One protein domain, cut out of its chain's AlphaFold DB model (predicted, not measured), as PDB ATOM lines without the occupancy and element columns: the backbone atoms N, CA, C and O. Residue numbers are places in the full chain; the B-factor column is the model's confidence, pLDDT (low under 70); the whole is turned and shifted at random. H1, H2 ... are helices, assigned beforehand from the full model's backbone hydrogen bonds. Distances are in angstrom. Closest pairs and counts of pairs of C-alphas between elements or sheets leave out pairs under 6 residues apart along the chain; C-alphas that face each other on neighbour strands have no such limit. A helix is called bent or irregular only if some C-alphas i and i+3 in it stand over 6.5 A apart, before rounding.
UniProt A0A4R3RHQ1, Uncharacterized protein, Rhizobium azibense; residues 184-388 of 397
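Overview. This is residues 184 to 388 of the 397 residues of an uncharacterized protein of Rhizobium azibense (UniProt A0A4R3RHQ1). Three long helices make a trough: H1 and H2 form a helical hairpin, and H8 runs side by side with H2 along its other side. The kinked H4 crosses over the trough from H1 to H8, and the shorter H5 and H6 lie on the side of H4 away from H2, with residues 305 to 322 looped out beyond them. H3 lies at one end of the trough and the short H7 at the other; H9 lies by H8. The printed part has 205 residues with nine named helices, H1 to H9 in chain order, and no named strand: the class is all helix. The whole is compact, with a radius of gyration of the C-alphas of 17.8 A and spans of 53 by 38 by 27 A.

Along the chain. H1, residues 184 to 199, begins at C-alpha 184 (114.233, 131.559, 124.760) and is 21.6 A long. H2, residues 205 to 229, is 36.3 A long. H3 is residues 232 to 242; it is only just irregular, C-alphas 237 and 240 being 6.7 A apart. H4, residues 259 to 276, is 20.2 A long and irregular: C-alphas 268 and 271 are 8.7 A apart, and it has a kink of 95 degrees near residue 269. H5 is residues 278 to 286, H6 residues 293 to 303 and H7 residues 330 to 333. H8, the longest helix, is residues 338 to 366, 41.4 A, beginning at C-alpha 338 (124.915, 138.025, 152.592). H9, residues 382 to 386, ends at C-alpha 386 (130.128, 138.847, 120.912).

Arrangement. H4 is the hub, touching four helices. Its residues 260 to 268 touch H1 at a steep tilt of 59 degrees, closest at the C-alphas of Met 191 and Val 264, 5.4 A. Its residues 265 to 269 touch H8, only just about perpendicular at 73 degrees, closest at the C-alphas of Leu 268 and Val 348, 7.2 A. Its residues 259 to 266 touch H6, closest at the C-alphas of Ala 259 and Ile 296, 5.5 A. H4 and H5 only just touch, with 3 pairs of C-alphas within 8 A, and only at the corner; the closest C-alphas, of Phe 274 and Tyr 281, are 7.2 A apart. H1 and H2, a hairpin, touch at a shallow tilt of 18 degrees, opposite ways, closest at the C-alphas of Ala 190 and Cys 212, 4.3 A. H2 and H8 touch at a shallow tilt of 18 degrees, the same way, closest at the C-alphas of Val 213 and Cys 347, 4.8 A. H1 and H8 are apart. H3 and H9 are each close to H8 but not clearly touching it: the closest C-alphas are those of Pro 232 and Tyr 365, 6.3 A, and of Arg 359 and Leu 386, 5.5 A. H7 is close to H1 but not clearly touching, closest at the C-alphas of Arg 198 and Val 332, 6.5 A. Each O i to N i+4 pair is within hydrogen-bond range in H1, H2, H5, H8 and H9; the counts are 12 of 14 in H4, 6 of 7 in H6 and 3 of 7 in H3, which has 5 of 8 O i to N i+3 pairs within range, and H7 is too short for such a pair.

Size, cuts and confidence. The two C-alphas farthest apart, of Tyr 247 and Gly 337, are 55.8 A apart. The printed part has no cut. The links H3 to H4, H6 to H7 and H8 to H9 are long. The mean pLDDT of the printed part is 87.9, and residues 305 to 312 and 366 to 375 hold the 18 residues under 70.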
ATOM      1  N   GLU A 184     115.233 130.509 124.553       98.12
ATOM      2  CA  GLU A 184     114.233 131.559 124.760       98.12
ATOM      3  C   GLU A 184     113.241 131.212 125.883       98.12
ATOM      4  O   GLU A 184     112.902 132.083 126.683       98.12
ATOM      5  N   SER A 185     112.815 129.950 125.989       97.50
ATOM      6  CA  SER A 185     111.936 129.470 127.066       97.50
ATOM      7  C   SER A 185     112.613 129.510 128.441       97.50
ATOM      8  O   SER A 185     112.005 129.937 129.428       97.50
ATOM      9  N   GLU A 186     113.877 129.091 128.528       98.19
ATOM     10  CA  GLU A 186     114.634 129.162 129.782       98.19
ATOM     11  C   GLU A 186     114.898 130.625 130.182       98.19
ATOM     12  O   GLU A 186     114.691 131.008 131.334       98.19
ATOM     13  N   LEU A 187     115.256 131.487 129.224       98.38
ATOM     14  CA  LEU A 187     115.446 132.920 129.470       98.38
ATOM     15  C   LEU A 187     114.147 133.623 129.883       98.38
ATOM     16  O   LEU A 187     114.202 134.520 130.719       98.38
ATOM     17  N   GLN A 188     112.992 133.220 129.343       98.31
ATOM     18  CA  GLN A 188     111.683 133.713 129.787       98.31
ATOM     19  C   GLN A 188     111.465 133.389 131.265       98.31
ATOM     20  O   GLN A 188     111.162 134.281 132.045       98.31
ATOM     21  N   SER A 189     111.707 132.140 131.664       98.31
ATOM     22  CA  SER A 189     111.537 131.704 133.055       98.31
ATOM     23  C   SER A 189     112.499 132.425 134.012       98.31
ATOM     24  O   SER A 189     112.115 132.799 135.118       98.31
ATOM     25  N   ALA A 190     113.746 132.663 133.587       98.44
ATOM     26  CA  ALA A 190     114.705 133.465 134.349       98.44
ATOM     27  C   ALA A 190     114.258 134.932 134.471       98.44
ATOM     28  O   ALA A 190     114.353 135.522 135.548       98.44
ATOM     29  N   MET A 191     113.761 135.517 133.377       98.25
ATOM     30  CA  MET A 191     113.227 136.878 133.350       98.25
ATOM     31  C   MET A 191     112.019 137.016 134.280       98.25
ATOM     32  O   MET A 191     112.002 137.939 135.088       98.25
ATOM     33  N   ASP A 192     111.059 136.093 134.218       98.12
ATOM     34  CA  ASP A 192     109.851 136.112 135.047       98.12
ATOM     35  C   ASP A 192     110.198 136.034 136.537       98.12
ATOM     36  O   ASP A 192     109.689 136.829 137.321       98.12
ATOM     37  N   ALA A 193     111.146 135.173 136.925       97.88
ATOM     38  CA  ALA A 193     111.619 135.093 138.308       97.88
ATOM     39  C   ALA A 193     112.285 136.401 138.784       97.88
ATOM     40  O   ALA A 193     112.076 136.839 139.916       97.88
ATOM     41  N   LEU A 194     113.085 137.048 137.929       97.62
ATOM     42  CA  LEU A 194     113.715 138.335 138.247       97.62
ATOM     43  C   LEU A 194     112.691 139.477 138.332       97.62
ATOM     44  O   LEU A 194     112.832 140.352 139.185       97.62
ATOM     45  N   LEU A 195     111.671 139.470 137.472       96.81
ATOM     46  CA  LEU A 195     110.577 140.441 137.494       96.81
ATOM     47  C   LEU A 195     109.692 140.262 138.724       96.81
ATOM     48  O   LEU A 195     109.385 141.246 139.387       96.81
ATOM     49  N   GLU A 196     109.342 139.025 139.073       95.50
ATOM     50  CA  GLU A 196     108.582 138.710 140.281       95.50
ATOM     51  C   GLU A 196     109.307 139.244 141.521       95.50
ATOM     52  O   GLU A 196     108.729 139.961 142.333       95.50
ATOM     53  N   MET A 197     110.612 139.002 141.615       93.25
ATOM     54  CA  MET A 197     111.439 139.530 142.692       93.25
ATOM     55  C   MET A 197     111.516 141.065 142.713       93.25
ATOM     56  O   MET A 197     111.598 141.655 143.790       93.25
ATOM     57  N   ARG A 198     111.548 141.712 141.542       93.81
ATOM     58  CA  ARG A 198     111.635 143.174 141.408       93.81
ATOM     59  C   ARG A 198     110.319 143.865 141.771       93.81
ATOM     60  O   ARG A 198     110.347 144.890 142.451       93.81
ATOM     61  N   ASP A 199     109.199 143.312 141.310       91.88
ATOM     62  CA  ASP A 199     107.910 144.004 141.239       91.88
ATOM     63  C   ASP A 199     106.894 143.516 142.287       91.88
ATOM     64  O   ASP A 199     106.000 144.279 142.664       91.88
ATOM     65  N   ALA A 200     107.003 142.278 142.787       87.06
ATOM     66  CA  ALA A 200     106.033 141.713 143.723       87.06
ATOM     67  C   ALA A 200     106.457 141.861 145.196       87.06
ATOM     68  O   ALA A 200     107.603 141.653 145.596       87.06
ATOM     69  N   VAL A 201     105.486 142.205 146.045       81.44
ATOM     70  CA  VAL A 201     105.697 142.387 147.486       81.44
ATOM     71  C   VAL A 201     105.597 141.043 148.208       81.44
ATOM     72  O   VAL A 201     104.623 140.318 148.039       81.44
ATOM     73  N   GLY A 202     106.568 140.741 149.076       81.31
ATOM     74  CA  GLY A 202     106.535 139.558 149.950       81.31
ATOM     75  C   GLY A 202     107.026 138.257 149.309       81.31
ATOM     76  O   GLY A 202     106.879 137.197 149.913       81.31
ATOM     77  N   VAL A 203     107.620 138.330 148.117       89.38
ATOM     78  CA  VAL A 203     108.189 137.173 147.419       89.38
ATOM     79  C   VAL A 203     109.522 136.746 148.037       89.38
ATOM     80  O   VAL A 203     110.317 137.572 148.495       89.38
ATOM     81  N   ASP A 204     109.779 135.436 148.041       91.12
ATOM     82  CA  ASP A 204     111.057 134.880 148.477       91.12
ATOM     83  C   ASP A 204     112.144 135.102 147.413       91.12
ATOM     84  O   ASP A 204     112.305 134.325 146.470       91.12
ATOM     85  N   ALA A 205     112.947 136.153 147.606       92.00
ATOM     86  CA  ALA A 205     114.099 136.464 146.760       92.00
ATOM     87  C   ALA A 205     115.069 135.278 146.600       92.00
ATOM     88  O   ALA A 205     115.743 135.166 145.574       92.00
ATOM     89  N   ARG A 206     115.154 134.378 147.592       92.94
ATOM     90  CA  ARG A 206     116.000 133.184 147.514       92.94
ATOM     91  C   ARG A 206     115.499 132.239 146.429       92.94
ATOM     92  O   ARG A 206     116.305 131.762 145.633       92.94
ATOM     93  N   GLN A 207     114.188 132.011 146.391       95.19
ATOM     94  CA  GLN A 207     113.538 131.149 145.413       95.19
ATOM     95  C   GLN A 207     113.660 131.730 144.002       95.19
ATOM     96  O   GLN A 207     114.085 131.021 143.093       95.19
ATOM     97  N   CYS A 208     113.380 133.023 143.818       96.88
ATOM     98  CA  CYS A 208     113.496 133.673 142.509       96.88
ATOM     99  C   CYS A 208     114.921 133.603 141.944       96.88
ATOM    100  O   CYS A 208     115.118 133.257 140.779       96.88
ATOM    101  N   LEU A 209     115.935 133.883 142.771       96.69
ATOM    102  CA  LEU A 209     117.329 133.789 142.337       96.69
ATOM    103  C   LEU A 209     117.752 132.338 142.075       96.69
ATOM    104  O   LEU A 209     118.494 132.096 141.129       96.69
ATOM    105  N   ALA A 210     117.277 131.369 142.864       96.44
ATOM    106  CA  ALA A 210     117.548 129.953 142.611       96.44
ATOM    107  C   ALA A 210     116.982 129.501 141.255       96.44
ATOM    108  O   ALA A 210     117.708 128.887 140.474       96.44
ATOM    109  N   VAL A 211     115.738 129.886 140.941       97.88
ATOM    110  CA  VAL A 211     115.123 129.644 139.626       97.88
ATOM    111  C   VAL A 211     115.935 130.321 138.524       97.88
ATOM    112  O   VAL A 211     116.255 129.685 137.527       97.88
ATOM    113  N   CYS A 212     116.336 131.582 138.700       98.06
ATOM    114  CA  CYS A 212     117.150 132.288 137.710       98.06
ATOM    115  C   CYS A 212     118.467 131.549 137.398       98.06
ATOM    116  O   CYS A 212     118.789 131.354 136.225       98.06
ATOM    117  N   VAL A 213     119.192 131.073 138.422       97.62
ATOM    118  CA  VAL A 213     120.401 130.249 138.223       97.62
ATOM    119  C   VAL A 213     120.072 128.979 137.446       97.62
ATOM    120  O   VAL A 213     120.717 128.713 136.437       97.62
ATOM    121  N   GLU A 214     119.083 128.206 137.898       97.75
ATOM    122  CA  GLU A 214     118.697 126.933 137.274       97.75
ATOM    123  C   GLU A 214     118.399 127.107 135.778       97.75
ATOM    124  O   GLU A 214     118.915 126.364 134.943       97.75
ATOM    125  N   ARG A 215     117.621 128.136 135.432       98.12
ATOM    126  CA  ARG A 215     117.210 128.419 134.054       98.12
ATOM    127  C   ARG A 215     118.366 128.913 133.187       98.12
ATOM    128  O   ARG A 215     118.500 128.490 132.040       98.12
ATOM    129  N   LEU A 216     119.255 129.746 133.726       97.75
ATOM    130  CA  LEU A 216     120.469 130.145 133.009       97.75
ATOM    131  C   LEU A 216     121.394 128.948 132.741       97.75
ATOM    132  O   LEU A 216     121.916 128.825 131.634       97.75
ATOM    133  N   GLU A 217     121.558 128.038 133.702       97.12
ATOM    134  CA  GLU A 217     122.336 126.808 133.501       97.12
ATOM    135  C   GLU A 217     121.698 125.883 132.460       97.12
ATOM    136  O   GLU A 217     122.401 125.347 131.604       97.12
ATOM    137  N   ALA A 218     120.372 125.741 132.473       96.00
ATOM    138  CA  ALA A 218     119.652 124.990 131.450       96.00
ATOM    139  C   ALA A 218     119.903 125.562 130.041       96.00
ATOM    140  O   ALA A 218     120.216 124.817 129.109       96.00
ATOM    141  N   ALA A 219     119.874 126.890 129.889       96.38
ATOM    142  CA  ALA A 219     120.205 127.551 128.628       96.38
ATOM    143  C   ALA A 219     121.675 127.322 128.206       96.38
ATOM    144  O   ALA A 219     121.956 127.113 127.022       96.38
ATOM    145  N   VAL A 220     122.617 127.300 129.160       96.00
ATOM    146  CA  VAL A 220     124.026 126.934 128.912       96.00
ATOM    147  C   VAL A 220     124.138 125.500 128.395       96.00
ATOM    148  O   VAL A 220     124.880 125.261 127.441       96.00
ATOM    149  N   CYS A 221     123.399 124.551 128.977       94.50
ATOM    150  CA  CYS A 221     123.387 123.163 128.517       94.50
ATOM    151  C   CYS A 221     122.912 123.043 127.065       94.50
ATOM    152  O   CYS A 221     123.494 122.277 126.297       94.50
ATOM    153  N   VAL A 222     121.899 123.821 126.668       94.12
ATOM    154  CA  VAL A 222     121.442 123.856 125.273       94.12
ATOM    155  C   VAL A 222     122.540 124.407 124.361       94.12
ATOM    156  O   VAL A 222     122.892 123.745 123.388       94.12
ATOM    157  N   LEU A 223     123.164 125.545 124.694       92.81
ATOM    158  CA  LEU A 223     124.281 126.101 123.912       92.81
ATOM    159  C   LEU A 223     125.468 125.136 123.785       92.81
ATOM    160  O   LEU A 223     126.064 125.032 122.714       92.81
ATOM    161  N   ALA A 224     125.794 124.395 124.846       93.25
ATOM    162  CA  ALA A 224     126.848 123.386 124.802       93.25
ATOM    163  C   ALA A 224     126.567 122.319 123.729       93.25
ATOM    164  O   ALA A 224     127.494 121.865 123.065       93.25
ATOM    165  N   ARG A 225     125.296 121.979 123.462       91.94
ATOM    166  CA  ARG A 225     124.935 121.055 122.372       91.94
ATOM    167  C   ARG A 225     125.196 121.625 120.989       91.94
ATOM    168  O   ARG A 225     125.676 120.880 120.141       91.94
ATOM    169  N   PHE A 226     124.950 122.918 120.770       91.81
ATOM    170  CA  PHE A 226     125.363 123.564 119.520       91.81
ATOM    171  C   PHE A 226     126.871 123.414 119.332       91.81
ATOM    172  O   PHE A 226     127.316 123.001 118.268       91.81
ATOM    173  N   TYR A 227     127.655 123.691 120.376       90.62
ATOM    174  CA  TYR A 227     129.108 123.565 120.318       90.62
ATOM    175  C   TYR A 227     129.576 122.125 120.077       90.62
ATOM    176  O   TYR A 227     130.499 121.900 119.301       90.62
ATOM    177  N   GLU A 228     128.977 121.143 120.743       91.25
ATOM    178  CA  GLU A 228     129.429 119.750 120.715       91.25
ATOM    179  C   GLU A 228     128.966 118.986 119.473       91.25
ATOM    180  O   GLU A 228     129.711 118.147 118.971       91.25
ATOM    181  N   ARG A 229     127.735 119.234 119.010       91.00
ATOM    182  CA  ARG A 229     127.024 118.319 118.103       91.00
ATOM    183  C   ARG A 229     126.645 118.919 116.759       91.00
ATOM    184  O   ARG A 229     126.542 118.163 115.803       91.00
ATOM    185  N   MET A 230     126.467 120.238 116.662       91.06
ATOM    186  CA  MET A 230     126.028 120.841 115.402       91.06
ATOM    187  C   MET A 230     127.111 120.691 114.324       91.06
ATOM    188  O   MET A 230     128.271 121.067 114.534       91.06
ATOM    189  N   SER A 231     126.746 120.174 113.155       90.56
ATOM    190  CA  SER A 231     127.678 119.976 112.044       90.56
ATOM    191  C   SER A 231     128.021 121.312 111.370       90.56
ATOM    192  O   SER A 231     127.119 121.992 110.872       90.56
ATOM    193  N   PRO A 232     129.311 121.704 111.282       88.38
ATOM    194  CA  PRO A 232     129.703 122.922 110.574       88.38
ATOM    195  C   PRO A 232     129.300 122.921 109.098       88.38
ATOM    196  O   PRO A 232     128.991 123.986 108.562       88.38
ATOM    197  N   ASP A 233     129.309 121.759 108.448       88.44
ATOM    198  CA  ASP A 233     129.014 121.638 107.020       88.44
ATOM    199  C   ASP A 233     127.515 121.761 106.757       88.44
ATOM    200  O   ASP A 233     127.110 122.535 105.891       88.44
ATOM    201  N   LEU A 234     126.682 121.073 107.547       91.31
ATOM    202  CA  LEU A 234     125.223 121.194 107.444       91.31
ATOM    203  C   LEU A 234     124.766 122.610 107.810       91.31
ATOM    204  O   LEU A 234     123.974 123.198 107.076       91.31
ATOM    205  N   PHE A 235     125.337 123.200 108.867       90.69
ATOM    206  CA  PHE A 235     125.093 124.595 109.237       90.69
ATOM    207  C   PHE A 235     125.400 125.562 108.086       90.69
ATOM    208  O   PHE A 235     124.630 126.483 107.815       90.69
ATOM    209  N   GLY A 236     126.496 125.332 107.355       88.06
ATOM    210  CA  GLY A 236     126.867 126.133 106.188       88.06
ATOM    211  C   GLY A 236     125.815 126.132 105.071       88.06
ATOM    212  O   GLY A 236     125.673 127.140 104.380       88.06
ATOM    213  N   GLN A 237     125.042 125.051 104.918       90.50
ATOM    214  CA  GLN A 237     124.059 124.916 103.837       90.50
ATOM    215  C   GLN A 237     122.821 125.798 104.018       90.50
ATOM    216  O   GLN A 237     122.289 126.295 103.019       90.50
ATOM    217  N   PHE A 238     122.372 125.996 105.263       92.38
ATOM    218  CA  PHE A 238     121.186 126.801 105.562       92.38
ATOM    219  C   PHE A 238     121.515 128.206 106.071       92.38
ATOM    220  O   PHE A 238     120.732 129.130 105.866       92.38
ATOM    221  N   ARG A 239     122.691 128.427 106.676       89.75
ATOM    222  CA  ARG A 239     123.070 129.739 107.229       89.75
ATOM    223  C   ARG A 239     123.001 130.878 106.212       89.75
ATOM    224  O   ARG A 239     122.704 132.005 106.598       89.75
ATOM    225  N   VAL A 240     123.269 130.605 104.935       87.75
ATOM    226  CA  VAL A 240     123.163 131.596 103.850       87.75
ATOM    227  C   VAL A 240     121.806 132.307 103.844       87.75
ATOM    228  O   VAL A 240     121.759 133.515 103.636       87.75
ATOM    229  N   PHE A 241     120.719 131.607 104.182       93.44
ATOM    230  CA  PHE A 241     119.381 132.195 104.235       93.44
ATOM    231  C   PHE A 241     119.170 133.137 105.421       93.44
ATOM    232  O   PHE A 241     118.253 133.954 105.393       93.44
ATOM    233  N   TYR A 242     120.009 133.045 106.447       93.25
ATOM    234  CA  TYR A 242     119.928 133.858 107.658       93.25
ATOM    235  C   TYR A 242     120.940 135.013 107.664       93.25
ATOM    236  O   TYR A 242     121.000 135.782 108.619       93.25
ATOM    237  N   GLY A 243     121.727 135.161 106.592       88.50
ATOM    238  CA  GLY A 243     122.630 136.291 106.381       88.50
ATOM    239  C   GLY A 243     121.918 137.620 106.130       88.50
ATOM    240  O   GLY A 243     120.692 137.707 106.084       88.50
ATOM    241  N   LYS A 244     122.717 138.682 105.957       91.38
ATOM    242  CA  LYS A 244     122.228 139.993 105.509       91.38
ATOM    243  C   LYS A 244     121.419 139.820 104.219       91.38
ATOM    244  O   LYS A 244     121.801 139.024 103.359       91.38
ATOM    245  N   ASN A 245     120.311 140.544 104.087       93.19
ATOM    246  CA  ASN A 245     119.550 140.505 102.848       93.19
ATOM    247  C   ASN A 245     120.437 141.052 101.705       93.19
ATOM    248  O   ASN A 245     121.051 142.107 101.864       93.19
ATOM    249  N   PRO A 246     120.550 140.349 100.568       91.81
ATOM    250  CA  PRO A 246     121.494 140.724  99.514       91.81
ATOM    251  C   PRO A 246     121.097 141.995  98.745       91.81
ATOM    252  O   PRO A 246     121.936 142.574  98.058       91.81
ATOM    253  N   TYR A 247     119.841 142.436  98.858       93.88
ATOM    254  CA  TYR A 247     119.297 143.577  98.110       93.88
ATOM    255  C   TYR A 247     118.677 144.659  98.997       93.88
ATOM    256  O   TYR A 247     118.451 145.780  98.544       93.88
ATOM    257  N   LYS A 248     118.423 144.346 100.268       87.88
ATOM    258  CA  LYS A 248     118.041 145.301 101.304       87.88
ATOM    259  C   LYS A 248     119.214 145.413 102.266       87.88
ATOM    260  O   LYS A 248     119.674 144.398 102.767       87.88
ATOM    261  N   ASP A 249     119.682 146.620 102.558       87.38
ATOM    262  CA  ASP A 249     120.794 146.869 103.486       87.38
ATOM    263  C   ASP A 249     120.402 146.582 104.956       87.38
ATOM    264  O   ASP A 249     120.380 147.470 105.798       87.38
ATOM    265  N   ARG A 250     119.983 145.344 105.249       92.31
ATOM    266  CA  ARG A 250     119.320 144.906 106.484       92.31
ATOM    267  C   ARG A 250     119.826 143.534 106.909       92.31
ATOM    268  O   ARG A 250     119.916 142.618 106.088       92.31
ATOM    269  N   LEU A 251     120.142 143.390 108.192       92.69
ATOM    270  CA  LEU A 251     120.628 142.134 108.764       92.69
ATOM    271  C   LEU A 251     119.530 141.060 108.771       92.69
ATOM    272  O   LEU A 251     118.355 141.368 108.948       92.69
ATOM    273  N   GLY A 252     119.922 139.800 108.594       92.81
ATOM    274  CA  GLY A 252     119.034 138.656 108.795       92.81
ATOM    275  C   GLY A 252     118.870 138.284 110.276       92.81
ATOM    276  O   GLY A 252     119.460 138.929 111.152       92.81
ATOM    277  N   PRO A 253     118.093 137.232 110.579       94.62
ATOM    278  CA  PRO A 253     117.865 136.785 111.946       94.62
ATOM    279  C   PRO A 253     119.166 136.303 112.604       94.62
ATOM    280  O   PRO A 253     120.011 135.659 111.985       94.62
ATOM    281  N   SER A 254     119.339 136.619 113.888       92.31
ATOM    282  CA  SER A 254     120.546 136.290 114.652       92.31
ATOM    283  C   SER A 254     120.242 136.176 116.140       92.31
ATOM    284  O   SER A 254     119.441 136.951 116.661       92.31
ATOM    285  N   GLY A 255     120.961 135.296 116.849       91.25
ATOM    286  CA  GLY A 255     120.918 135.205 118.315       91.25
ATOM    287  C   GLY A 255     121.277 136.519 119.031       91.25
ATOM    288  O   GLY A 255     120.884 136.724 120.180       91.25
ATOM    289  N   ARG A 256     121.938 137.469 118.342       91.12
ATOM    290  CA  ARG A 256     122.119 138.856 118.821       91.12
ATOM    291  C   ARG A 256     120.783 139.512 119.194       91.12
ATOM    292  O   ARG A 256     120.742 140.258 120.171       91.12
ATOM    293  N   PHE A 257     119.722 139.193 118.450       95.19
ATOM    294  CA  PHE A 257     118.393 139.800 118.535       95.19
ATOM    295  C   PHE A 257     117.425 139.075 119.478       95.19
ATOM    296  O   PHE A 257     116.227 139.351 119.475       95.19
ATOM    297  N   SER A 258     117.932 138.192 120.342       96.25
ATOM    298  CA  SER A 258     117.163 137.724 121.494       96.25
ATOM    299  C   SER A 258     116.896 138.897 122.449       96.25
ATOM    300  O   SER A 258     117.815 139.464 123.047       96.25
ATOM    301  N   ALA A 259     115.628 139.285 122.603       96.50
ATOM    302  CA  ALA A 259     115.235 140.327 123.554       96.50
ATOM    303  C   ALA A 259     115.288 139.825 125.007       96.50
ATOM    304  O   ALA A 259     115.560 140.600 125.923       96.50
ATOM    305  N   ARG A 260     115.093 138.520 125.233       97.75
ATOM    306  CA  ARG A 260     115.065 137.940 126.583       97.75
ATOM    307  C   ARG A 260     116.437 137.925 127.243       97.75
ATOM    308  O   ARG A 260     116.544 138.249 128.420       97.75
ATOM    309  N   ILE A 261     117.510 137.651 126.495       96.50
ATOM    310  CA  ILE A 261     118.867 137.768 127.056       96.50
ATOM    311  C   ILE A 261     119.216 139.223 127.392       96.50
ATOM    312  O   ILE A 261     119.925 139.475 128.368       96.50
ATOM    313  N   VAL A 262     118.701 140.190 126.621       96.69
ATOM    314  CA  VAL A 262     118.820 141.617 126.948       96.69
ATOM    315  C   VAL A 262     118.085 141.909 128.254       96.69
ATOM    316  O   VAL A 262     118.694 142.461 129.166       96.69
ATOM    317  N   ALA A 263     116.827 141.481 128.379       97.69
ATOM    318  CA  ALA A 263     116.020 141.673 129.581       97.69
ATOM    319  C   ALA A 263     116.687 141.084 130.833       97.69
ATOM    320  O   ALA A 263     116.851 141.791 131.824       97.69
ATOM    321  N   VAL A 264     117.150 139.831 130.771       98.00
ATOM    322  CA  VAL A 264     117.852 139.173 131.887       98.00
ATOM    323  C   VAL A 264     119.139 139.920 132.251       98.00
ATOM    324  O   VAL A 264     119.415 140.133 133.431       98.00
ATOM    325  N   SER A 265     119.906 140.378 131.254       97.06
ATOM    326  CA  SER A 265     121.135 141.152 131.489       97.06
ATOM    327  C   SER A 265     120.844 142.490 132.177       97.06
ATOM    328  O   SER A 265     121.516 142.837 133.146       97.06
ATOM    329  N   VAL A 266     119.822 143.222 131.718       96.62
ATOM    330  CA  VAL A 266     119.398 144.498 132.316       96.62
ATOM    331  C   VAL A 266     118.909 144.287 133.748       96.62
ATOM    332  O   VAL A 266     119.379 144.972 134.653       96.62
ATOM    333  N   LEU A 267     118.029 143.309 133.974       97.50
ATOM    334  CA  LEU A 267     117.467 143.025 135.294       97.50
ATOM    335  C   LEU A 267     118.551 142.666 136.319       97.50
ATOM    336  O   LEU A 267     118.481 143.111 137.465       97.50
ATOM    337  N   LEU A 268     119.553 141.877 135.918       95.88
ATOM    338  CA  LEU A 268     120.536 141.306 136.838       95.88
ATOM    339  C   LEU A 268     121.772 142.193 137.073       95.88
ATOM    340  O   LEU A 268     122.250 142.294 138.210       95.88
ATOM    341  N   ILE A 269     122.308 142.789 136.001       94.44
ATOM    342  CA  ILE A 269     123.606 143.491 135.978       94.44
ATOM    343  C   ILE A 269     123.557 144.813 135.199       94.44
ATOM    344  O   ILE A 269     124.583 145.274 134.700       94.44
ATOM    345  N   GLY A 270     122.371 145.403 135.019       94.25
ATOM    346  CA  GLY A 270     122.187 146.522 134.097       94.25
ATOM    347  C   GLY A 270     123.100 147.720 134.379       94.25
ATOM    348  O   GLY A 270     123.751 148.228 133.461       94.25
ATOM    349  N   GLU A 271     123.208 148.123 135.645       92.12
ATOM    350  CA  GLU A 271     124.050 149.248 136.066       92.12
ATOM    351  C   GLU A 271     125.547 148.932 135.882       92.12
ATOM    352  O   GLU A 271     126.295 149.745 135.338       92.12
ATOM    353  N   GLU A 272     126.008 147.739 136.269       91.94
ATOM    354  CA  GLU A 272     127.404 147.332 136.076       91.94
ATOM    355  C   GLU A 272     127.775 147.234 134.591       91.94
ATOM    356  O   GLU A 272     128.865 147.648 134.183       91.94
ATOM    357  N   LEU A 273     126.855 146.722 133.772       91.81
ATOM    358  CA  LEU A 273     127.034 146.611 132.333       91.81
ATOM    359  C   LEU A 273     127.065 147.988 131.666       91.81
ATOM    360  O   LEU A 273     127.842 148.187 130.737       91.81
ATOM    361  N   PHE A 274     126.287 148.957 132.156       91.56
ATOM    362  CA  PHE A 274     126.302 150.326 131.635       91.56
ATOM    363  C   PHE A 274     127.662 150.989 131.848       91.56
ATOM    364  O   PHE A 274     128.232 151.534 130.904       91.56
ATOM    365  N   HIS A 275     128.225 150.858 133.050       89.62
ATOM    366  CA  HIS A 275     129.536 151.422 133.369       89.62
ATOM    367  C   HIS A 275     130.682 150.767 132.586       89.62
ATOM    368  O   HIS A 275     131.623 151.447 132.185       89.62
ATOM    369  N   GLN A 276     130.632 149.448 132.367       89.75
ATOM    370  CA  GLN A 276     131.724 148.725 131.702       89.75
ATOM    371  C   GLN A 276     131.594 148.673 130.176       89.75
ATOM    372  O   GLN A 276     132.602 148.578 129.474       89.75
ATOM    373  N   LYS A 277     130.362 148.654 129.657       90.44
ATOM    374  CA  LYS A 277     130.028 148.355 128.257       90.44
ATOM    375  C   LYS A 277     128.873 149.245 127.756       90.44
ATOM    376  O   LYS A 277     127.873 148.718 127.273       90.44
ATOM    377  N   PRO A 278     128.993 150.585 127.771       87.88
ATOM    378  CA  PRO A 278     127.908 151.480 127.341       87.88
ATOM    379  C   PRO A 278     127.446 151.235 125.890       87.88
ATOM    380  O   PRO A 278     126.271 151.423 125.572       87.88
ATOM    381  N   GLN A 279     128.333 150.727 125.023       87.50
ATOM    382  CA  GLN A 279     127.999 150.344 123.644       87.50
ATOM    383  C   GLN A 279     126.886 149.289 123.558       87.50
ATOM    384  O   GLN A 279     126.125 149.297 122.594       87.50
ATOM    385  N   PHE A 280     126.754 148.410 124.559       91.19
ATOM    386  CA  PHE A 280     125.664 147.435 124.620       91.19
ATOM    387  C   PHE A 280     124.297 148.123 124.527       91.19
ATOM    388  O   PHE A 280     123.454 147.733 123.727       91.19
ATOM    389  N   TYR A 281     124.102 149.198 125.293       91.50
ATOM    390  CA  TYR A 281     122.852 149.950 125.297       91.50
ATOM    391  C   TYR A 281     122.659 150.754 124.015       91.50
ATOM    392  O   TYR A 281     121.569 150.720 123.448       91.50
ATOM    393  N   MET A 282     123.716 151.402 123.511       89.38
ATOM    394  CA  MET A 282     123.682 152.082 122.208       89.38
ATOM    395  C   MET A 282     123.190 151.149 121.096       89.38
ATOM    396  O   MET A 282     122.338 151.529 120.295       89.38
ATOM    397  N   ASP A 283     123.682 149.911 121.081       90.12
ATOM    398  CA  ASP A 283     123.300 148.915 120.087       90.12
ATOM    399  C   ASP A 283     121.869 148.412 120.253       90.12
ATOM    400  O   ASP A 283     121.195 148.202 119.247       90.12
ATOM    401  N   ILE A 284     121.370 148.252 121.482       91.44
ATOM    402  CA  ILE A 284     119.969 147.866 121.693       91.44
ATOM    403  C   ILE A 284     119.023 148.920 121.106       91.44
ATOM    404  O   ILE A 284     118.076 148.559 120.408       91.44
ATOM    405  N   TYR A 285     119.280 150.211 121.339       90.69
ATOM    406  CA  TYR A 285     118.452 151.282 120.775       90.69
ATOM    407  C   TYR A 285     118.596 151.372 119.250       90.69
ATOM    408  O   TYR A 285     117.586 151.414 118.542       90.69
ATOM    409  N   ARG A 286     119.834 151.337 118.736       90.62
ATOM    410  CA  ARG A 286     120.120 151.396 117.292       90.62
ATOM    411  C   ARG A 286     119.486 150.239 116.519       90.62
ATOM    412  O   ARG A 286     119.025 150.443 115.405       90.62
ATOM    413  N   LEU A 287     119.472 149.038 117.097       91.94
ATOM    414  CA  LEU A 287     118.987 147.810 116.455       91.94
ATOM    415  C   LEU A 287     117.597 147.390 116.957       91.94
ATOM    416  O   LEU A 287     117.205 146.238 116.792       91.94
ATOM    417  N   SER A 288     116.850 148.310 117.569       92.00
ATOM    418  CA  SER A 288     115.554 148.048 118.212       92.00
ATOM    419  C   SER A 288     114.530 147.346 117.309       92.00
ATOM    420  O   SER A 288     113.783 146.491 117.783       92.00
ATOM    421  N   GLU A 289     114.528 147.646 116.009       92.19
ATOM    422  CA  GLU A 289     113.619 147.048 115.017       92.19
ATOM    423  C   GLU A 289     113.862 145.550 114.753       92.19
ATOM    424  O   GLU A 289     112.968 144.864 114.255       92.19
ATOM    425  N   TYR A 290     115.044 145.025 115.098       94.25
ATOM    426  CA  TYR A 290     115.411 143.620 114.879       94.25
ATOM    427  C   TYR A 290     114.973 142.687 116.015       94.25
ATOM    428  O   TYR A 290     114.926 141.469 115.829       94.25
ATOM    429  N   TYR A 291     114.675 143.237 117.194       94.81
ATOM    430  CA  TYR A 291     114.250 142.460 118.354       94.81
ATOM    431  C   TYR A 291     112.748 142.135 118.296       94.81
ATOM    432  O   TYR A 291     111.972 142.932 117.759       94.81
ATOM    433  N   PRO A 292     112.305 141.027 118.923       94.56
ATOM    434  CA  PRO A 292     110.890 140.770 119.168       94.56
ATOM    435  C   PRO A 292     110.224 141.941 119.902       94.56
ATOM    436  O   PRO A 292     110.591 142.264 121.040       94.56
ATOM    437  N   GLN A 293     109.250 142.583 119.250       90.31
ATOM    438  CA  GLN A 293     108.774 143.907 119.669       90.31
ATOM    439  C   GLN A 293     108.104 143.899 121.047       90.31
ATOM    440  O   GLN A 293     108.368 144.788 121.855       90.31
ATOM    441  N   GLY A 294     107.313 142.868 121.361       87.94
ATOM    442  CA  GLY A 294     106.629 142.777 122.655       87.94
ATOM    443  C   GLY A 294     107.593 142.763 123.847       87.94
ATOM    444  O   GLY A 294     107.366 143.449 124.836       87.94
ATOM    445  N   CYS A 295     108.712 142.040 123.743       93.25
ATOM    446  CA  CYS A 295     109.683 141.951 124.834       93.25
ATOM    447  C   CYS A 295     110.596 143.184 124.903       93.25
ATOM    448  O   CYS A 295     110.893 143.665 125.994       93.25
ATOM    449  N   ILE A 296     111.065 143.704 123.762       93.75
ATOM    450  CA  ILE A 296     112.021 144.819 123.777       93.75
ATOM    451  C   ILE A 296     111.377 146.138 124.222       93.75
ATOM    452  O   ILE A 296     112.024 146.946 124.887       93.75
ATOM    453  N   GLN A 297     110.091 146.338 123.922       92.19
ATOM    454  CA  GLN A 297     109.342 147.508 124.381       92.19
ATOM    455  C   GLN A 297     109.216 147.536 125.908       92.19
ATOM    456  O   GLN A 297     109.358 148.603 126.506       92.19
ATOM    457  N   GLU A 298     109.053 146.377 126.551       92.38
ATOM    458  CA  GLU A 298     109.067 146.269 128.012       92.38
ATOM    459  C   GLU A 298     110.432 146.630 128.604       92.38
ATOM    460  O   GLU A 298     110.505 147.414 129.550       92.38
ATOM    461  N   VAL A 299     111.526 146.159 127.995       93.62
ATOM    462  CA  VAL A 299     112.882 146.558 128.407       93.62
ATOM    463  C   VAL A 299     113.065 148.073 128.295       93.62
ATOM    464  O   VAL A 299     113.573 148.702 129.223       93.62
ATOM    465  N   PHE A 300     112.623 148.688 127.195       92.06
ATOM    466  CA  PHE A 300     112.690 150.143 127.041       92.06
ATOM    467  C   PHE A 300     111.827 150.888 128.051       92.06
ATOM    468  O   PHE A 300     112.270 151.914 128.563       92.06
ATOM    469  N   ARG A 301     110.648 150.362 128.397       89.88
ATOM    470  CA  ARG A 301     109.798 150.914 129.457       89.88
ATOM    471  C   ARG A 301     110.524 150.919 130.803       89.88
ATOM    472  O   ARG A 301     110.480 151.921 131.510       89.88
ATOM    473  N   TRP A 302     111.247 149.848 131.139       91.25
ATOM    474  CA  TRP A 302     112.068 149.804 132.355       91.25
ATOM    475  C   TRP A 302     113.246 150.781 132.291       91.25
ATOM    476  O   TRP A 302     113.597 151.397 133.286       91.25
ATOM    477  N   LEU A 303     113.855 150.960 131.120       90.31
ATOM    478  CA  LEU A 303     114.993 151.861 130.927       90.31
ATOM    479  C   LEU A 303     114.595 153.335 130.719       90.31
ATOM    480  O   LEU A 303     115.465 154.186 130.527       90.31
ATOM    481  N   SER A 304     113.306 153.674 130.683       82.38
ATOM    482  CA  SER A 304     112.811 155.028 130.383       82.38
ATOM    483  C   SER A 304     111.491 155.304 131.116       82.38
ATOM    484  O   SER A 304     110.437 155.362 130.487       82.38
ATOM    485  N   PRO A 305     111.529 155.506 132.444       65.50
ATOM    486  CA  PRO A 305     110.317 155.614 133.261       65.50
ATOM    487  C   PRO A 305     109.554 156.920 133.006       65.50
ATOM    488  O   PRO A 305     108.335 156.964 133.141       65.50
ATOM    489  N   ASP A 306     110.270 157.973 132.601       59.12
ATOM    490  CA  ASP A 306     109.757 159.345 132.534       59.12
ATOM    491  C   ASP A 306     109.124 159.694 131.176       59.12
ATOM    492  O   ASP A 306     108.673 160.821 130.968       59.12
ATOM    493  N   LYS A 307     109.104 158.761 130.211       56.88
ATOM    494  CA  LYS A 307     108.593 159.013 128.856       56.88
ATOM    495  C   LYS A 307     107.632 157.913 128.423       56.88
ATOM    496  O   LYS A 307     108.047 156.819 128.064       56.88
ATOM    497  N   GLY A 308     106.345 158.254 128.342       51.41
ATOM    498  CA  GLY A 308     105.282 157.394 127.802       51.41
ATOM    499  C   GLY A 308     105.402 157.046 126.307       51.41
ATOM    500  O   GLY A 308     104.466 156.481 125.753       51.41
ATOM    501  N   SER A 309     106.519 157.363 125.639       48.03
ATOM    502  CA  SER A 309     106.789 156.958 124.256       48.03
ATOM    503  C   SER A 309     108.192 156.351 124.139       48.03
ATOM    504  O   SER A 309     109.198 157.071 124.136       48.03
ATOM    505  N   ALA A 310     108.258 155.023 124.025       53.00
ATOM    506  CA  ALA A 310     109.454 154.302 123.601       53.00
ATOM    507  C   ALA A 310     109.862 154.782 122.195       53.00
ATOM    508  O   ALA A 310     109.057 154.736 121.269       53.00
ATOM    509  N   GLY A 311     111.088 155.288 122.038       53.75
ATOM    510  CA  GLY A 311     111.606 155.703 120.726       53.75
ATOM    511  C   GLY A 311     112.675 156.797 120.743       53.75
ATOM    512  O   GLY A 311     113.335 157.005 119.731       53.75
ATOM    513  N   LEU A 312     112.891 157.482 121.871       61.66
ATOM    514  CA  LEU A 312     113.982 158.451 122.018       61.66
ATOM    515  C   LEU A 312     115.132 157.836 122.815       61.66
ATOM    516  O   LEU A 312     114.899 157.205 123.846       61.66
ATOM    517  N   GLN A 313     116.364 158.059 122.349       71.00
ATOM    518  CA  GLN A 313     117.574 157.729 123.094       71.00
ATOM    519  C   GLN A 313     117.482 158.375 124.493       71.00
ATOM    520  O   GLN A 313     117.203 159.576 124.594       71.00
ATOM    521  N   PRO A 314     117.602 157.600 125.584       76.56
ATOM    522  CA  PRO A 314     117.341 158.124 126.915       76.56
ATOM    523  C   PRO A 314     118.490 159.022 127.387       76.56
ATOM    524  O   PRO A 314     119.652 158.804 127.049       76.56
ATOM    525  N   SER A 315     118.175 160.016 128.221       79.25
ATOM    526  CA  SER A 315     119.144 161.015 128.705       79.25
ATOM    527  C   SER A 315     120.317 160.407 129.481       79.25
ATOM    528  O   SER A 315     121.422 160.942 129.420       79.25
ATOM    529  N   TRP A 316     120.112 159.280 130.173       84.56
ATOM    530  CA  TRP A 316     121.187 158.576 130.880       84.56
ATOM    531  C   TRP A 316     122.227 157.983 129.925       84.56
ATOM    532  O   TRP A 316     123.411 157.945 130.246       84.56
ATOM    533  N   LEU A 317     121.822 157.608 128.709       83.69
ATOM    534  CA  LEU A 317     122.736 157.108 127.685       83.69
ATOM    535  C   LEU A 317     123.573 158.237 127.058       83.69
ATOM    536  O   LEU A 317     124.652 157.990 126.532       83.69
ATOM    537  N   GLU A 318     123.104 159.483 127.165       80.31
ATOM    538  CA  GLU A 318     123.838 160.696 126.780       80.31
ATOM    539  C   GLU A 318     124.710 161.258 127.922       80.31
ATOM    540  O   GLU A 318     125.292 162.333 127.775       80.31
ATOM    541  N   GLY A 319     124.775 160.581 129.078       78.88
ATOM    542  CA  GLY A 319     125.511 161.050 130.259       78.88
ATOM    543  C   GLY A 319     124.868 162.247 130.969       78.88
ATOM    544  O   GLY A 319     125.532 162.936 131.739       78.88
ATOM    545  N   LYS A 320     123.585 162.524 130.701       76.50
ATOM    546  CA  LYS A 320     122.836 163.657 131.274       76.50
ATOM    547  C   LYS A 320     122.002 163.282 132.503       76.50
ATOM    548  O   LYS A 320     121.389 164.159 133.104       76.50
ATOM    549  N   ALA A 321     121.925 161.995 132.832       82.62
ATOM    550  CA  ALA A 321     121.186 161.460 133.969       82.62
ATOM    551  C   ALA A 321     121.821 160.146 134.446       82.62
ATOM    552  O   ALA A 321     122.585 159.521 133.707       82.62
ATOM    553  N   ASP A 322     121.470 159.720 135.656       87.25
ATOM    554  CA  ASP A 322     121.904 158.435 136.203       87.25
ATOM    555  C   ASP A 322     121.178 157.259 135.538       87.25
ATOM    556  O   ASP A 322     120.052 157.384 135.047       87.25
ATOM    557  N   PHE A 323     121.816 156.088 135.561       90.56
ATOM    558  CA  PHE A 323     121.194 154.854 135.091       90.56
ATOM    559  C   PHE A 323     119.916 154.538 135.903       90.56
ATOM    560  O   PHE A 323     119.933 154.622 137.136       90.56
ATOM    561  N   PRO A 324     118.810 154.125 135.256       91.19
ATOM    562  CA  PRO A 324     117.541 153.832 135.923       91.19
ATOM    563  C   PRO A 324     117.632 152.563 136.785       91.19
ATOM    564  O   PRO A 324     117.304 151.465 136.342       91.19
ATOM    565  N   LYS A 325     118.045 152.688 138.054       90.50
ATOM    566  CA  LYS A 325     118.258 151.534 138.956       90.50
ATOM    567  C   LYS A 325     117.030 150.643 139.153       90.50
ATOM    568  O   LYS A 325     117.184 149.441 139.356       90.50
ATOM    569  N   PHE A 326     115.824 151.201 139.061       90.00
ATOM    570  CA  PHE A 326     114.572 150.439 139.151       90.00
ATOM    571  C   PHE A 326     114.354 149.501 137.948       90.00
ATOM    572  O   PHE A 326     113.512 148.616 138.022       90.00
ATOM    573  N   ALA A 327     115.122 149.636 136.858       93.12
ATOM    574  CA  ALA A 327     115.143 148.655 135.774       93.12
ATOM    575  C   ALA A 327     115.764 147.311 136.200       93.12
ATOM    576  O   ALA A 327     115.666 146.330 135.465       93.12
ATOM    577  N   THR A 328     116.398 147.266 137.376       95.12
ATOM    578  CA  THR A 328     117.191 146.141 137.887       95.12
ATOM    579  C   THR A 328     116.623 145.597 139.196       95.12
ATOM    580  O   THR A 328     115.795 146.237 139.844       95.12
ATOM    581  N   ILE A 329     117.133 144.447 139.643       94.12
ATOM    582  CA  ILE A 329     116.852 143.903 140.981       94.12
ATOM    583  C   ILE A 329     117.669 144.575 142.102       94.12
ATOM    584  O   ILE A 329     117.467 144.264 143.277       94.12
ATOM    585  N   SER A 330     118.604 145.481 141.785       89.88
ATOM    586  CA  SER A 330     119.523 146.085 142.764       89.88
ATOM    587  C   SER A 330     118.822 146.757 143.956       89.88
ATOM    588  O   SER A 330     119.241 146.490 145.084       89.88
ATOM    589  N   PRO A 331     117.723 147.526 143.788       86.69
ATOM    590  CA  PRO A 331     117.017 148.135 144.922       86.69
ATOM    591  C   PRO A 331     116.440 147.115 145.913       86.69
ATOM    592  O   PRO A 331     116.343 147.380 147.113       86.69
ATOM    593  N   VAL A 332     116.059 145.931 145.425       85.50
ATOM    594  CA  VAL A 332     115.611 144.821 146.278       85.50
ATOM    595  C   VAL A 332     116.815 144.246 147.024       85.50
ATOM    596  O   VAL A 332     116.749 144.010 148.228       85.50
ATOM    597  N   MET A 333     117.961 144.114 146.348       84.38
ATOM    598  CA  MET A 333     119.196 143.556 146.914       84.38
ATOM    599  C   MET A 333     119.800 144.338 148.069       84.38
ATOM    600  O   MET A 333     120.386 143.722 148.960       84.38
ATOM    601  N   GLU A 334     119.614 145.653 148.109       81.94
ATOM    602  CA  GLU A 334     120.070 146.497 149.220       81.94
ATOM    603  C   GLU A 334     119.427 146.113 150.565       81.94
ATOM    604  O   GLU A 334     120.008 146.355 151.622       81.94
ATOM    605  N   ARG A 335     118.263 145.452 150.538       81.44
ATOM    606  CA  ARG A 335     117.485 145.073 151.731       81.44
ATOM    607  C   ARG A 335     117.790 143.665 152.241       81.44
ATOM    608  O   ARG A 335     117.281 143.276 153.290       81.44
ATOM    609  N   HIS A 336     118.602 142.892 151.518       82.44
ATOM    610  CA  HIS A 336     118.841 141.482 151.818       82.44
ATOM    611  C   HIS A 336     120.264 141.185 152.319       82.44
ATOM    612  O   HIS A 336     121.237 141.891 152.050       82.44
ATOM    613  N   GLY A 337     120.376 140.090 153.077       83.88
ATOM    614  CA  GLY A 337     121.617 139.643 153.709       83.88
ATOM    615  C   GLY A 337     122.650 139.031 152.752       83.88
ATOM    616  O   GLY A 337     122.467 138.929 151.538       83.88
ATOM    617  N   SER A 338     123.766 138.579 153.327       85.56
ATOM    618  CA  SER A 338     124.915 138.025 152.592       85.56
ATOM    619  C   SER A 338     124.587 136.794 151.740       85.56
ATOM    620  O   SER A 338     125.219 136.583 150.708       85.56
ATOM    621  N   GLU A 339     123.607 135.990 152.144       86.25
ATOM    622  CA  GLU A 339     123.180 134.794 151.420       86.25
ATOM    623  C   GLU A 339     122.531 135.115 150.069       86.25
ATOM    624  O   GLU A 339     122.919 134.562 149.042       86.25
ATOM    625  N   ILE A 340     121.604 136.068 150.050       89.81
ATOM    626  CA  ILE A 340     120.937 136.509 148.826       89.81
ATOM    627  C   ILE A 340     121.949 137.140 147.856       89.81
ATOM    628  O   ILE A 340     121.918 136.868 146.657       89.81
ATOM    629  N   ARG A 341     122.941 137.881 148.375       90.31
ATOM    630  CA  ARG A 341     124.059 138.386 147.558       90.31
ATOM    631  C   ARG A 341     124.881 137.267 146.906       90.31
ATOM    632  O   ARG A 341     125.300 137.424 145.762       90.31
ATOM    633  N   LYS A 342     125.091 136.133 147.588       91.50
ATOM    634  CA  LYS A 342     125.773 134.958 147.005       91.50
ATOM    635  C   LYS A 342     124.950 134.311 145.888       91.50
ATOM    636  O   LYS A 342     125.519 133.904 144.876       91.50
ATOM    637  N   LEU A 343     123.626 134.242 146.036       92.62
ATOM    638  CA  LEU A 343     122.742 133.731 144.982       92.62
ATOM    639  C   LEU A 343     122.712 134.657 143.764       92.62
ATOM    640  O   LEU A 343     122.846 134.176 142.642       92.62
ATOM    641  N   ARG A 344     122.661 135.980 143.968       94.44
ATOM    642  CA  ARG A 344     122.837 136.947 142.875       94.44
ATOM    643  C   ARG A 344     124.168 136.723 142.161       94.44
ATOM    644  O   ARG A 344     124.185 136.622 140.941       94.44
ATOM    645  N   ALA A 345     125.272 136.603 142.900       93.38
ATOM    646  CA  ALA A 345     126.581 136.331 142.305       93.38
ATOM    647  C   ALA A 345     126.579 135.027 141.484       93.38
ATOM    648  O   ALA A 345     127.158 134.988 140.404       93.38
ATOM    649  N   SER A 346     125.858 134.000 141.942       95.88
ATOM    650  CA  SER A 346     125.683 132.744 141.199       95.88
ATOM    651  C   SER A 346     124.905 132.948 139.892       95.88
ATOM    652  O   SER A 346     125.311 132.411 138.865       95.88
ATOM    653  N   CYS A 347     123.855 133.782 139.891       96.75
ATOM    654  CA  CYS A 347     123.137 134.168 138.667       96.75
ATOM    655  C   CYS A 347     124.073 134.884 137.686       96.75
ATOM    656  O   CYS A 347     124.078 134.589 136.496       96.75
ATOM    657  N   VAL A 348     124.901 135.808 138.188       95.56
ATOM    658  CA  VAL A 348     125.866 136.551 137.362       95.56
ATOM    659  C   VAL A 348     126.904 135.604 136.762       95.56
ATOM    660  O   VAL A 348     127.207 135.702 135.576       95.56
ATOM    661  N   CYS A 349     127.406 134.639 137.538       94.94
ATOM    662  CA  CYS A 349     128.301 133.599 137.034       94.94
ATOM    663  C   CYS A 349     127.632 132.709 135.972       94.94
ATOM    664  O   CYS A 349     128.286 132.331 135.001       94.94
ATOM    665  N   ALA A 350     126.350 132.370 136.130       96.00
ATOM    666  CA  ALA A 350     125.592 131.614 135.132       96.00
ATOM    667  C   ALA A 350     125.409 132.416 133.827       96.00
ATOM    668  O   ALA A 350     125.660 131.896 132.739       96.00
ATOM    669  N   LEU A 351     125.084 133.710 133.923       96.12
ATOM    670  CA  LEU A 351     124.970 134.615 132.773       96.12
ATOM    671  C   LEU A 351     126.312 134.822 132.045       96.12
ATOM    672  O   LEU A 351     126.362 134.842 130.811       96.12
ATOM    673  N   ASP A 352     127.417 134.944 132.786       93.75
ATOM    674  CA  ASP A 352     128.766 135.015 132.210       93.75
ATOM    675  C   ASP A 352     129.125 133.709 131.484       93.75
ATOM    676  O   ASP A 352     129.583 133.749 130.340       93.75
ATOM    677  N   ARG A 353     128.825 132.543 132.078       94.69
ATOM    678  CA  ARG A 353     128.996 131.238 131.417       94.69
ATOM    679  C   ARG A 353     128.171 131.120 130.140       94.69
ATOM    680  O   ARG A 353     128.721 130.706 129.121       94.69
ATOM    681  N   PHE A 354     126.903 131.534 130.165       95.19
ATOM    682  CA  PHE A 354     126.054 131.608 128.972       95.19
ATOM    683  C   PHE A 354     126.712 132.456 127.883       95.19
ATOM    684  O   PHE A 354     126.886 132.002 126.753       95.19
ATOM    685  N   THR A 355     127.158 133.663 128.234       93.25
ATOM    686  CA  THR A 355     127.767 134.596 127.279       93.25
ATOM    687  C   THR A 355     129.071 134.045 126.696       93.25
ATOM    688  O   THR A 355     129.294 134.136 125.487       93.25
ATOM    689  N   ARG A 356     129.922 133.415 127.517       93.12
ATOM    690  CA  ARG A 356     131.163 132.769 127.056       93.12
ATOM    691  C   ARG A 356     130.891 131.568 126.159       93.12
ATOM    692  O   ARG A 356     131.558 131.439 125.135       93.12
ATOM    693  N   MET A 357     129.922 130.723 126.511       93.75
ATOM    694  CA  MET A 357     129.541 129.565 125.701       93.75
ATOM    695  C   MET A 357     128.952 130.006 124.357       93.75
ATOM    696  O   MET A 357     129.351 129.487 123.315       93.75
ATOM    697  N   HIS A 358     128.077 131.016 124.356       92.62
ATOM    698  CA  HIS A 358     127.549 131.616 123.133       92.62
ATOM    699  C   HIS A 358     128.679 132.177 122.264       92.62
ATOM    700  O   HIS A 358     128.747 131.860 121.080       92.62
ATOM    701  N   ARG A 359     129.609 132.953 122.841       90.50
ATOM    702  CA  ARG A 359     130.780 133.471 122.117       90.50
ATOM    703  C   ARG A 359     131.620 132.338 121.522       90.50
ATOM    704  O   ARG A 359     131.932 132.390 120.339       90.50
ATOM    705  N   GLY A 360     131.977 131.326 122.313       90.19
ATOM    706  CA  GLY A 360     132.778 130.187 121.849       90.19
ATOM    707  C   GLY A 360     132.100 129.416 120.714       90.19
ATOM    708  O   GLY A 360     132.737 129.104 119.711       90.19
ATOM    709  N   THR A 361     130.791 129.194 120.837       89.81
ATOM    710  CA  THR A 361     129.961 128.573 119.798       89.81
ATOM    711  C   THR A 361     129.923 129.430 118.542       89.81
ATOM    712  O   THR A 361     130.272 128.947 117.472       89.81
ATOM    713  N   ALA A 362     129.576 130.712 118.652       87.94
ATOM    714  CA  ALA A 362     129.514 131.606 117.506       87.94
ATOM    715  C   ALA A 362     130.858 131.632 116.763       87.94
ATOM    716  O   ALA A 362     130.890 131.339 115.574       87.94
ATOM    717  N   LEU A 363     131.976 131.842 117.469       85.12
ATOM    718  CA  LEU A 363     133.312 131.862 116.866       85.12
ATOM    719  C   LEU A 363     133.652 130.565 116.119       85.12
ATOM    720  O   LEU A 363     134.134 130.648 114.987       85.12
ATOM    721  N   LYS A 364     133.342 129.394 116.700       85.81
ATOM    722  CA  LYS A 364     133.532 128.082 116.055       85.81
ATOM    723  C   LYS A 364     132.849 128.020 114.688       85.81
ATOM    724  O   LYS A 364     133.414 127.482 113.746       85.81
ATOM    725  N   TYR A 365     131.647 128.579 114.567       80.50
ATOM    726  CA  TYR A 365     130.875 128.494 113.331       80.50
ATOM    727  C   TYR A 365     131.018 129.727 112.425       80.50
ATOM    728  O   TYR A 365     130.695 129.623 111.242       80.50
ATOM    729  N   THR A 366     131.486 130.887 112.910       69.75
ATOM    730  CA  THR A 366     131.505 132.159 112.157       69.75
ATOM    731  C   THR A 366     132.872 132.687 111.734       69.75
ATOM    732  O   THR A 366     132.882 133.536 110.851       69.75
ATOM    733  N   VAL A 367     133.985 132.256 112.339       59.19
ATOM    734  CA  VAL A 367     135.314 132.876 112.118       59.19
ATOM    735  C   VAL A 367     136.277 132.006 111.295       59.19
ATOM    736  O   VAL A 367     137.341 132.475 110.897       59.19
ATOM    737  N   GLU A 368     135.902 130.775 110.939       54.53
ATOM    738  CA  GLU A 368     136.682 130.006 109.960       54.53
ATOM    739  C   GLU A 368     136.640 130.663 108.558       54.53
ATOM    740  O   GLU A 368     135.576 131.143 108.142       54.53
ATOM    741  N   PRO A 369     137.771 130.705 107.818       43.84
ATOM    742  CA  PRO A 369     137.871 131.396 106.532       43.84
ATOM    743  C   PRO A 369     136.772 130.990 105.537       43.84
ATOM    744  O   PRO A 369     136.526 129.806 105.320       43.84
ATOM    745  N   GLY A 370     136.138 131.981 104.902       49.75
ATOM    746  CA  GLY A 370     135.164 131.780 103.817       49.75
ATOM    747  C   GLY A 370     133.685 131.732 104.227       49.75
ATOM    748  O   GLY A 370     132.833 131.583 103.355       49.75
ATOM    749  N   ARG A 371     133.344 131.884 105.517       57.50
ATOM    750  CA  ARG A 371     131.947 131.836 105.995       57.50
ATOM    751  C   ARG A 371     131.388 133.250 106.274       57.50
ATOM    752  O   ARG A 371     131.976 133.974 107.075       57.50
ATOM    753  N   PRO A 372     130.253 133.670 105.675       54.44
ATOM    754  CA  PRO A 372     129.694 135.013 105.869       54.44
ATOM    755  C   PRO A 372     129.165 135.209 107.296       54.44
ATOM    756  O   PRO A 372     128.387 134.394 107.790       54.44
ATOM    757  N   VAL A 373     129.553 136.291 107.974       61.91
ATOM    758  CA  VAL A 373     129.109 136.617 109.344       61.91
ATOM    759  C   VAL A 373     127.625 137.016 109.357       61.91
ATOM    760  O   VAL A 373     127.184 137.796 108.521       61.91
ATOM    761  N   VAL A 374     126.847 136.480 110.305       69.81
ATOM    762  CA  VAL A 374     125.404 136.757 110.452       69.81
ATOM    763  C   VAL A 374     125.166 137.683 111.648       69.81
ATOM    764  O   VAL A 374     125.734 137.465 112.716       69.81
ATOM    765  N   GLY A 375     124.303 138.694 111.489       68.12
ATOM    766  CA  GLY A 375     123.907 139.610 112.572       68.12
ATOM    767  C   GLY A 375     124.958 140.656 112.971       68.12
ATOM    768  O   GLY A 375     124.867 141.230 114.059       68.12
ATOM    769  N   VAL A 376     125.952 140.890 112.113       70.94
ATOM    770  CA  VAL A 376     127.031 141.869 112.303       70.94
ATOM    771  C   VAL A 376     127.131 142.716 111.037       70.94
ATOM    772  O   VAL A 376     127.128 142.171 109.933       70.94
ATOM    773  N   GLU A 377     127.184 144.036 111.185       78.12
ATOM    774  CA  GLU A 377     127.399 144.949 110.060       78.12
ATOM    775  C   GLU A 377     128.839 144.869 109.545       78.12
ATOM    776  O   GLU A 377     129.763 144.550 110.288       78.12
ATOM    777  N   ALA A 378     129.062 145.237 108.280       73.00
ATOM    778  CA  ALA A 378     130.402 145.220 107.680       73.00
ATOM    779  C   ALA A 378     131.422 146.110 108.425       73.00
ATOM    780  O   ALA A 378     132.622 145.858 108.371       73.00
ATOM    781  N   SER A 379     130.947 147.142 109.125       76.00
ATOM    782  CA  SER A 379     131.765 148.050 109.936       76.00
ATOM    783  C   SER A 379     132.051 147.540 111.354       76.00
ATOM    784  O   SER A 379     132.791 148.185 112.094       76.00
ATOM    785  N   GLU A 380     131.427 146.443 111.781       80.19
ATOM    786  CA  GLU A 380     131.531 145.923 113.143       80.19
ATOM    787  C   GLU A 380     132.546 144.777 113.242       80.19
ATOM    788  O   GLU A 380     132.689 143.943 112.351       80.19
ATOM    789  N   SER A 381     133.221 144.689 114.390       82.12
ATOM    790  CA  SER A 381     134.024 143.514 114.731       82.12
ATOM    791  C   SER A 381     133.140 142.439 115.366       82.12
ATOM    792  O   SER A 381     132.488 142.692 116.380       82.12
ATOM    793  N   VAL A 382     133.169 141.223 114.810       81.19
ATOM    794  CA  VAL A 382     132.458 140.048 115.355       81.19
ATOM    795  C   VAL A 382     132.819 139.820 116.816       81.19
ATOM    796  O   VAL A 382     131.950 139.644 117.665       81.19
ATOM    797  N   GLU A 383     134.113 139.885 117.117       81.81
ATOM    798  CA  GLU A 383     134.636 139.707 118.466       81.81
ATOM    799  C   GLU A 383     134.121 140.792 119.418       81.81
ATOM    800  O   GLU A 383     133.753 140.496 120.558       81.81
ATOM    801  N   ALA A 384     134.047 142.041 118.945       83.44
ATOM    802  CA  ALA A 384     133.518 143.144 119.734       83.44
ATOM    803  C   ALA A 384     132.033 142.937 120.047       83.44
ATOM    804  O   ALA A 384     131.660 143.056 121.211       83.44
ATOM    805  N   VAL A 385     131.216 142.565 119.051       83.31
ATOM    806  CA  VAL A 385     129.776 142.287 119.216       83.31
ATOM    807  C   VAL A 385     129.543 141.129 120.190       83.31
ATOM    808  O   VAL A 385     128.759 141.258 121.129       83.31
ATOM    809  N   LEU A 386     130.266 140.016 120.034       84.44
ATOM    810  CA  LEU A 386     130.128 138.847 120.912       84.44
ATOM    811  C   LEU A 386     130.590 139.112 122.354       84.44
ATOM    812  O   LEU A 386     130.167 138.412 123.274       84.44
ATOM    813  N   SER A 387     131.430 140.126 122.564       84.56
ATOM    814  CA  SER A 387     131.985 140.475 123.874       84.56
ATOM    815  C   SER A 387     131.230 141.594 124.596       84.56
ATOM    816  O   SER A 387     131.611 141.960 125.708       84.56
ATOM    817  N   GLN A 388     130.155 142.140 124.015       83.88
ATOM    818  CA  GLN A 388     129.426 143.277 124.600       83.88
ATOM    819  C   GLN A 388     128.785 142.966 125.957       83.88
ATOM    820  O   GLN A 388     128.620 143.875 126.762       83.88
TER     821      GLN A 388